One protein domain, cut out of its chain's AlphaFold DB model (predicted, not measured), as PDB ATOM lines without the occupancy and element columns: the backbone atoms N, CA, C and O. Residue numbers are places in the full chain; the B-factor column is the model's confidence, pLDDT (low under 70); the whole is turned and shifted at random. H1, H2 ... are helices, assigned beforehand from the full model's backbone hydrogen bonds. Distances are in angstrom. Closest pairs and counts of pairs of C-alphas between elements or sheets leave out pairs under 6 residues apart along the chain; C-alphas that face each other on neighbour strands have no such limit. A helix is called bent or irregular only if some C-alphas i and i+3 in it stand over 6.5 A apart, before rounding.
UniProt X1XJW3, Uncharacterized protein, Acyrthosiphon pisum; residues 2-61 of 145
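What this domain is: This is residues 2 to 61 of the 145 residues of an uncharacterized protein of Acyrthosiphon pisum (UniProt X1XJW3). A helical arm, H1, sticks out from a small flat body where H2, H3 and H4 make an open loop. The printed part has 60 residues with four named helices and no named strand, all helix. It is extended, radius of gyration of the C-alphas 16.4 A, spanning 50 by 23 by 18 A.

Where its parts are: H1, residues 4 to 17, runs 20.3 A from C-alpha 4 at (-51.287, -3.406, 95.724). H2 is residues 24 to 31, irregular H3 33 to 41, its C-alphas 35 and 38 7.9 A apart, and H4 47 to 57, ending with C-alpha 57 at (-31.793, 10.652, 69.667).

How they stand to each other: H1 touches no helix. H2 only just touches H4, and H3 only at the corner, each with 3 C-alpha pairs within 8 A; the closest are Ala 25 and Arg 57, 5.5 A, and Val 29 and Ser 36, 5.6 A. Every O i to N i+4 pair is within hydrogen-bond range in H1 and H2; H4 has 4 of 7, H3 1 of 5 beside 3 of 6 O i to N i+3.

The domain as a whole: The C-alphas farthest apart, Lys 2 and Phe 44, span 50.9 A. The printed part has no cut, no long link and no residue under pLDDT 70.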
ATOM      1  N   LYS A   2     -53.228   2.724 100.136       72.19
ATOM      2  CA  LYS A   2     -52.559   2.466  98.844       72.19
ATOM      3  C   LYS A   2     -52.810   1.010  98.466       72.19
ATOM      4  O   LYS A   2     -52.532   0.120  99.264       72.19
ATOM      5  N   THR A   3     -53.376   0.774  97.291       90.38
ATOM      6  CA  THR A   3     -53.671  -0.587  96.832       90.38
ATOM      7  C   THR A   3     -52.385  -1.294  96.391       90.38
ATOM      8  O   THR A   3     -51.393  -0.644  96.057       90.38
ATOM      9  N   ILE A   4     -52.396  -2.629  96.318       90.00
ATOM     10  CA  ILE A   4     -51.287  -3.406  95.724       90.00
ATOM     11  C   ILE A   4     -50.965  -2.892  94.307       90.00
ATOM     12  O   ILE A   4     -49.803  -2.779  93.920       90.00
ATOM     13  N   ARG A   5     -51.996  -2.487  93.554       91.31
ATOM     14  CA  ARG A   5     -51.858  -1.854  92.236       91.31
ATOM     15  C   ARG A   5     -51.063  -0.548  92.298       91.31
ATOM     16  O   ARG A   5     -50.203  -0.329  91.447       91.31
ATOM     17  N   ASP A   6     -51.320   0.306  93.287       92.25
ATOM     18  CA  ASP A   6     -50.576   1.560  93.457       92.25
ATOM     19  C   ASP A   6     -49.106   1.312  93.772       92.25
ATOM     20  O   ASP A   6     -48.248   2.008  93.235       92.25
ATOM     21  N   HIS A   7     -48.807   0.291  94.579       92.00
ATOM     22  CA  HIS A   7     -47.433  -0.086  94.895       92.00
ATOM     23  C   HIS A   7     -46.647  -0.481  93.635       92.00
ATOM     24  O   HIS A   7     -45.600   0.103  93.352       92.00
ATOM     25  N   TYR A   8     -47.185  -1.389  92.811       93.44
ATOM     26  CA  TYR A   8     -46.539  -1.782  91.550       93.44
ATOM     27  C   TYR A   8     -46.448  -0.636  90.539       93.44
ATOM     28  O   TYR A   8     -45.453  -0.522  89.822       93.44
ATOM     29  N   ARG A   9     -47.458   0.242  90.484       92.31
ATOM     30  CA  ARG A   9     -47.439   1.423  89.612       92.31
ATOM     31  C   ARG A   9     -46.316   2.385  89.994       92.31
ATOM     32  O   ARG A   9     -45.602   2.844  89.106       92.31
ATOM     33  N   ILE A  10     -46.144   2.661  91.288       91.75
ATOM     34  CA  ILE A  10     -45.078   3.533  91.803       91.75
ATOM     35  C   ILE A  10     -43.707   2.897  91.559       91.75
ATOM     36  O   ILE A  10     -42.839   3.551  90.989       91.75
ATOM     37  N   ALA A  11     -43.534   1.615  91.896       91.88
ATOM     38  CA  ALA A  11     -42.275   0.898  91.686       91.88
ATOM     39  C   ALA A  11     -41.863   0.872  90.202       91.88
ATOM     40  O   ALA A  11     -40.713   1.142  89.862       91.88
ATOM     41  N   ARG A  12     -42.819   0.626  89.295       90.12
ATOM     42  CA  ARG A  12     -42.581   0.706  87.847       90.12
ATOM     43  C   ARG A  12     -42.255   2.130  87.400       90.12
ATOM     44  O   ARG A  12     -41.411   2.295  86.528       90.12
ATOM     45  N   GLY A  13     -42.923   3.139  87.956       89.62
ATOM     46  CA  GLY A  13     -42.632   4.547  87.680       89.62
ATOM     47  C   GLY A  13     -41.192   4.908  88.035       89.62
ATOM     48  O   GLY A  13     -40.480   5.442  87.189       89.62
ATOM     49  N   GLN A  14     -40.743   4.518  89.229       90.44
ATOM     50  CA  GLN A  14     -39.373   4.745  89.683       90.44
ATOM     51  C   GLN A  14     -38.356   4.029  88.784       90.44
ATOM     52  O   GLN A  14     -37.471   4.665  88.226       90.44
ATOM     53  N   ALA A  15     -38.574   2.741  88.505       88.31
ATOM     54  CA  ALA A  15     -37.712   1.971  87.607       88.31
ATOM     55  C   ALA A  15     -37.658   2.531  86.174       88.31
ATOM     56  O   ALA A  15     -36.698   2.280  85.446       88.31
ATOM     57  N   LEU A  16     -38.698   3.244  85.721       83.00
ATOM     58  CA  LEU A  16     -38.686   3.927  84.431       83.00
ATOM     59  C   LEU A  16     -37.884   5.222  84.475       83.00
ATOM     60  O   LEU A  16     -37.210   5.477  83.482       83.00
ATOM     61  N   ILE A  17     -37.970   5.996  85.561       83.81
ATOM     62  CA  ILE A  17     -37.214   7.240  85.790       83.81
ATOM     63  C   ILE A  17     -35.717   6.948  85.897       83.81
ATOM     64  O   ILE A  17     -34.920   7.638  85.273       83.81
ATOM     65  N   ASP A  18     -35.348   5.873  86.592       84.88
ATOM     66  CA  ASP A  18     -33.951   5.505  86.848       84.88
ATOM     67  C   ASP A  18     -33.225   4.945  85.608       84.88
ATOM     68  O   ASP A  18     -32.040   4.606  85.663       84.88
ATOM     69  N   LYS A  19     -33.911   4.810  84.461       81.19
ATOM     70  CA  LYS A  19     -33.259   4.338  83.236       81.19
ATOM     71  C   LYS A  19     -32.251   5.379  82.732       81.19
ATOM     72  O   LYS A  19     -32.610   6.544  82.578       81.19
ATOM     73  N   PRO A  20     -31.044   4.952  82.321       74.25
ATOM     74  CA  PRO A  20     -29.958   5.852  81.911       74.25
ATOM     75  C   PRO A  20     -30.254   6.678  80.647       74.25
ATOM     76  O   PRO A  20     -29.530   7.626  80.333       74.25
ATOM     77  N   ASP A  21     -31.290   6.293  79.899       73.88
ATOM     78  CA  ASP A  21     -31.720   6.947  78.666       73.88
ATOM     79  C   ASP A  21     -32.869   7.949  78.877       73.88
ATOM     80  O   ASP A  21     -33.226   8.662  77.936       73.88
ATOM     81  N   GLN A  22     -33.458   8.028  80.083       78.56
ATOM     82  CA  GLN A  22     -34.497   9.023  80.368       78.56
ATOM     83  C   GLN A  22     -33.946  10.438  80.260       78.56
ATOM     84  O   GLN A  22     -32.813  10.712  80.636       78.56
ATOM     85  N   GLY A  23     -34.756  11.352  79.728       77.31
ATOM     86  CA  GLY A  23     -34.401  12.769  79.638       77.31
ATOM     87  C   GLY A  23     -33.428  13.132  78.510       77.31
ATOM     88  O   GLY A  23     -33.551  14.229  77.977       77.31
ATOM     89  N   ARG A  24     -32.563  12.222  78.035       75.12
ATOM     90  CA  ARG A  24     -31.524  12.516  77.017       75.12
ATOM     91  C   ARG A  24     -32.034  13.207  75.750       75.12
ATOM     92  O   ARG A  24     -31.408  14.126  75.225       75.12
ATOM     93  N   ALA A  25     -33.180  12.768  75.231       76.31
ATOM     94  CA  ALA A  25     -33.769  13.396  74.050       76.31
ATOM     95  C   ALA A  25     -34.253  14.824  74.344       76.31
ATOM     96  O   ALA A  25     -34.060  15.713  73.515       76.31
ATOM     97  N   MET A  26     -34.827  15.053  75.528       79.94
ATOM     98  CA  MET A  26     -35.297  16.371  75.953       79.94
ATOM     99  C   MET A  26     -34.143  17.311  76.295       79.94
ATOM    100  O   MET A  26     -34.220  18.481  75.941       79.94
ATOM    101  N   GLU A  27     -33.047  16.814  76.870       81.50
ATOM    102  CA  GLU A  27     -31.806  17.579  77.060       81.50
ATOM    103  C   GLU A  27     -31.272  18.107  75.721       81.50
ATOM    104  O   GLU A  27     -30.959  19.290  75.585       81.50
ATOM    105  N   CYS A  28     -31.242  17.257  74.688       74.50
ATOM    106  CA  CYS A  28     -30.813  17.660  73.348       74.50
ATOM    107  C   CYS A  28     -31.740  18.721  72.728       74.50
ATOM    108  O   CYS A  28     -31.266  19.650  72.072       74.50
ATOM    109  N   VAL A  29     -33.054  18.594  72.935       77.12
ATOM    110  CA  VAL A  29     -34.051  19.574  72.473       77.12
ATOM    111  C   VAL A  29     -33.901  20.905  73.217       77.12
ATOM    112  O   VAL A  29     -33.972  21.956  72.586       77.12
ATOM    113  N   ALA A  30     -33.672  20.862  74.531       83.12
ATOM    114  CA  ALA A  30     -33.550  22.037  75.389       83.12
ATOM    115  C   ALA A  30     -32.242  22.813  75.168       83.12
ATOM    116  O   ALA A  30     -32.199  24.009  75.438       83.12
ATOM    117  N   ALA A  31     -31.196  22.164  74.644       84.31
ATOM    118  CA  ALA A  31     -29.892  22.793  74.444       84.31
ATOM    119  C   ALA A  31     -29.932  24.020  73.513       84.31
ATOM    120  O   ALA A  31     -29.245  25.004  73.771       84.31
ATOM    121  N   HIS A  32     -30.701  23.970  72.417       83.50
ATOM    122  CA  HIS A  32     -30.852  25.099  71.494       83.50
ATOM    123  C   HIS A  32     -32.035  24.887  70.536       83.50
ATOM    124  O   HIS A  32     -32.263  23.771  70.071       83.50
ATOM    125  N   ALA A  33     -32.729  25.957  70.126       80.00
ATOM    126  CA  ALA A  33     -33.852  25.865  69.181       80.00
ATOM    127  C   ALA A  33     -33.467  25.201  67.838       80.00
ATOM    128  O   ALA A  33     -34.255  24.468  67.236       80.00
ATOM    129  N   ALA A  34     -32.222  25.396  67.390       78.56
ATOM    130  CA  ALA A  34     -31.695  24.745  66.185       78.56
ATOM    131  C   ALA A  34     -31.558  23.216  66.330       78.56
ATOM    132  O   ALA A  34     -31.647  22.501  65.331       78.56
ATOM    133  N   SER A  35     -31.401  22.696  67.553       73.62
ATOM    134  CA  SER A  35     -31.199  21.266  67.823       73.62
ATOM    135  C   SER A  35     -32.397  20.406  67.437       73.62
ATOM    136  O   SER A  35     -32.231  19.203  67.253       73.62
ATOM    137  N   SER A  36     -33.578  20.997  67.272       76.00
ATOM    138  CA  SER A  36     -34.821  20.297  66.923       76.00
ATOM    139  C   SER A  36     -35.514  20.893  65.700       76.00
ATOM    140  O   SER A  36     -36.624  20.492  65.365       76.00
ATOM    141  N   HIS A  37     -34.871  21.830  64.999       78.25
ATOM    142  CA  HIS A  37     -35.485  22.552  63.883       78.25
ATOM    143  C   HIS A  37     -35.972  21.616  62.764       78.25
ATOM    144  O   HIS A  37     -37.087  21.760  62.267       78.25
ATOM    145  N   PHE A  38     -35.171  20.598  62.435       73.81
ATOM    146  CA  PHE A  38     -35.509  19.589  61.424       73.81
ATOM    147  C   PHE A  38     -36.734  18.733  61.804       73.81
ATOM    148  O   PHE A  38     -37.362  18.163  60.919       73.81
ATOM    149  N   LEU A  39     -37.104  18.651  63.092       73.50
ATOM    150  CA  LEU A  39     -38.320  17.958  63.541       73.50
ATOM    151  C   LEU A  39     -39.586  18.738  63.193       73.50
ATOM    152  O   LEU A  39     -40.619  18.134  62.928       73.50
ATOM    153  N   ARG A  40     -39.494  20.071  63.217       71.94
ATOM    154  CA  ARG A  40     -40.615  20.974  62.951       71.94
ATOM    155  C   ARG A  40     -40.766  21.272  61.463       71.94
ATOM    156  O   ARG A  40     -41.885  21.323  60.976       71.94
ATOM    157  N   VAL A  41     -39.651  21.518  60.774       79.25
ATOM    158  CA  VAL A  41     -39.659  22.045  59.399       79.25
ATOM    159  C   VAL A  41     -39.370  20.959  58.360       79.25
ATOM    160  O   VAL A  41     -39.793  21.078  57.222       79.25
ATOM    161  N   GLY A  42     -38.678  19.876  58.730       72.19
ATOM    162  CA  GLY A  42     -38.303  18.806  57.794       72.19
ATOM    163  C   GLY A  42     -37.154  19.160  56.840       72.19
ATOM    164  O   GLY A  42     -36.590  18.263  56.213       72.19
ATOM    165  N   ASP A  43     -36.748  20.430  56.777       73.50
ATOM    166  CA  ASP A  43     -35.633  20.882  55.945       73.50
ATOM    167  C   ASP A  43     -34.318  20.170  56.283       73.50
ATOM    168  O   ASP A  43     -33.982  19.926  57.446       73.50
ATOM    169  N   PHE A  44     -33.542  19.881  55.235       70.06
ATOM    170  CA  PHE A  44     -32.229  19.229  55.306       70.06
ATOM    171  C   PHE A  44     -32.230  17.818  55.934       70.06
ATOM    172  O   PHE A  44     -31.166  17.323  56.305       70.06
ATOM    173  N   CYS A  45     -33.385  17.146  56.023       74.44
ATOM    174  CA  CYS A  45     -33.510  15.762  56.487       74.44
ATOM    175  C   CYS A  45     -34.227  14.919  55.425       74.44
ATOM    176  O   CYS A  45     -35.418  15.109  55.177       74.44
ATOM    177  N   ARG A  46     -33.532  13.976  54.774       79.56
ATOM    178  CA  ARG A  46     -34.208  13.060  53.841       79.56
ATOM    179  C   ARG A  46     -35.082  12.088  54.633       79.56
ATOM    180  O   ARG A  46     -34.788  11.761  55.781       79.56
ATOM    181  N   PHE A  47     -36.106  11.527  53.994       74.94
ATOM    182  CA  PHE A  47     -36.964  10.517  54.629       74.94
ATOM    183  C   PHE A  47     -36.167   9.314  55.179       74.94
ATOM    184  O   PHE A  47     -36.462   8.794  56.256       74.94
ATOM    185  N   ALA A  48     -35.102   8.908  54.478       77.00
ATOM    186  CA  ALA A  48     -34.193   7.858  54.939       77.00
ATOM    187  C   ALA A  48     -33.416   8.254  56.212       77.00
ATOM    188  O   ALA A  48     -33.240   7.421  57.105       77.00
ATOM    189  N   ASP A  49     -33.007   9.522  56.326       80.69
ATOM    190  CA  ASP A  49     -32.286  10.048  57.491       80.69
ATOM    191  C   ASP A  49     -33.206  10.113  58.714       80.69
ATOM    192  O   ASP A  49     -32.793   9.781  59.827       80.69
ATOM    193  N   TRP A  50     -34.485  10.444  58.508       77.81
ATOM    194  CA  TRP A  50     -35.498  10.534  59.562       77.81
ATOM    195  C   TRP A  50     -35.594   9.236  60.380       77.81
ATOM    196  O   TRP A  50     -35.524   9.254  61.612       77.81
ATOM    197  N   ARG A  51     -35.652   8.078  59.707       77.44
ATOM    198  CA  ARG A  51     -35.746   6.759  60.361       77.44
ATOM    199  C   ARG A  51     -34.538   6.447  61.255       77.44
ATOM    200  O   ARG A  51     -34.680   5.711  62.236       77.44
ATOM    201  N   PHE A  52     -33.364   6.986  60.932       82.69
ATOM    202  CA  PHE A  52     -32.154   6.830  61.736       82.69
ATOM    203  C   PHE A  52     -32.073   7.865  62.867       82.69
ATOM    204  O   PHE A  52     -31.879   7.485  64.022       82.69
ATOM    205  N   VAL A  53     -32.262   9.153  62.560       81.75
ATOM    206  CA  VAL A  53     -32.037  10.274  63.490       81.75
ATOM    207  C   VAL A  53     -32.919  10.182  64.735       81.75
ATOM    208  O   VAL A  53     -32.436  10.403  65.845       81.75
ATOM    209  N   HIS A  54     -34.188   9.799  64.586       79.88
ATOM    210  CA  HIS A  54     -35.096   9.638  65.728       79.88
ATOM    211  C   HIS A  54     -34.664   8.530  66.676       79.88
ATOM    212  O   HIS A  54     -34.615   8.714  67.892       79.88
ATOM    213  N   ARG A  55     -34.280   7.382  66.113       84.06
ATOM    214  CA  ARG A  55     -33.768   6.260  66.903       84.06
ATOM    215  C   ARG A  55     -32.454   6.629  67.575       84.06
ATOM    216  O   ARG A  55     -32.268   6.282  68.732       84.06
ATOM    217  N   ALA A  56     -31.571   7.349  66.886       84.50
ATOM    218  CA  ALA A  56     -30.323   7.841  67.460       84.50
ATOM    219  C   ALA A  56     -30.583   8.749  68.668       84.50
ATOM    220  O   ALA A  56     -30.039   8.503  69.737       84.50
ATOM    221  N   ARG A  57     -31.479   9.732  68.557       80.12
ATOM    222  CA  ARG A  57     -31.793  10.652  69.667       80.12
ATOM    223  C   ARG A  57     -32.355   9.968  70.906       80.12
ATOM    224  O   ARG A  57     -32.056  10.387  72.016       80.12
ATOM    225  N   LEU A  58     -33.142   8.917  70.709       78.94
ATOM    226  CA  LEU A  58     -33.730   8.131  71.793       78.94
ATOM    227  C   LEU A  58     -32.819   6.983  72.266       78.94
ATOM    228  O   LEU A  58     -33.240   6.178  73.088       78.94
ATOM    229  N   ASN A  59     -31.600   6.866  71.725       81.00
ATOM    230  CA  ASN A  59     -30.688   5.737  71.946       81.00
ATOM    231  C   ASN A  59     -31.307   4.352  71.621       81.00
ATOM    232  O   ASN A  59     -30.946   3.328  72.190       81.00
ATOM    233  N   LEU A  60     -32.227   4.308  70.652       81.62
ATOM    234  CA  LEU A  60     -32.959   3.116  70.198       81.62
ATOM    235  C   LEU A  60     -32.377   2.491  68.922       81.62
ATOM    236  O   LEU A  60     -33.018   1.659  68.273       81.62
ATOM    237  N   VAL A  61     -31.184   2.912  68.493       87.00
ATOM    238  CA  VAL A  61     -30.518   2.281  67.347       87.00
ATOM    239  C   VAL A  61     -30.169   0.838  67.737       87.00
ATOM    240  O   VAL A  61     -29.627   0.630  68.826       87.00
TER     241      VAL A  61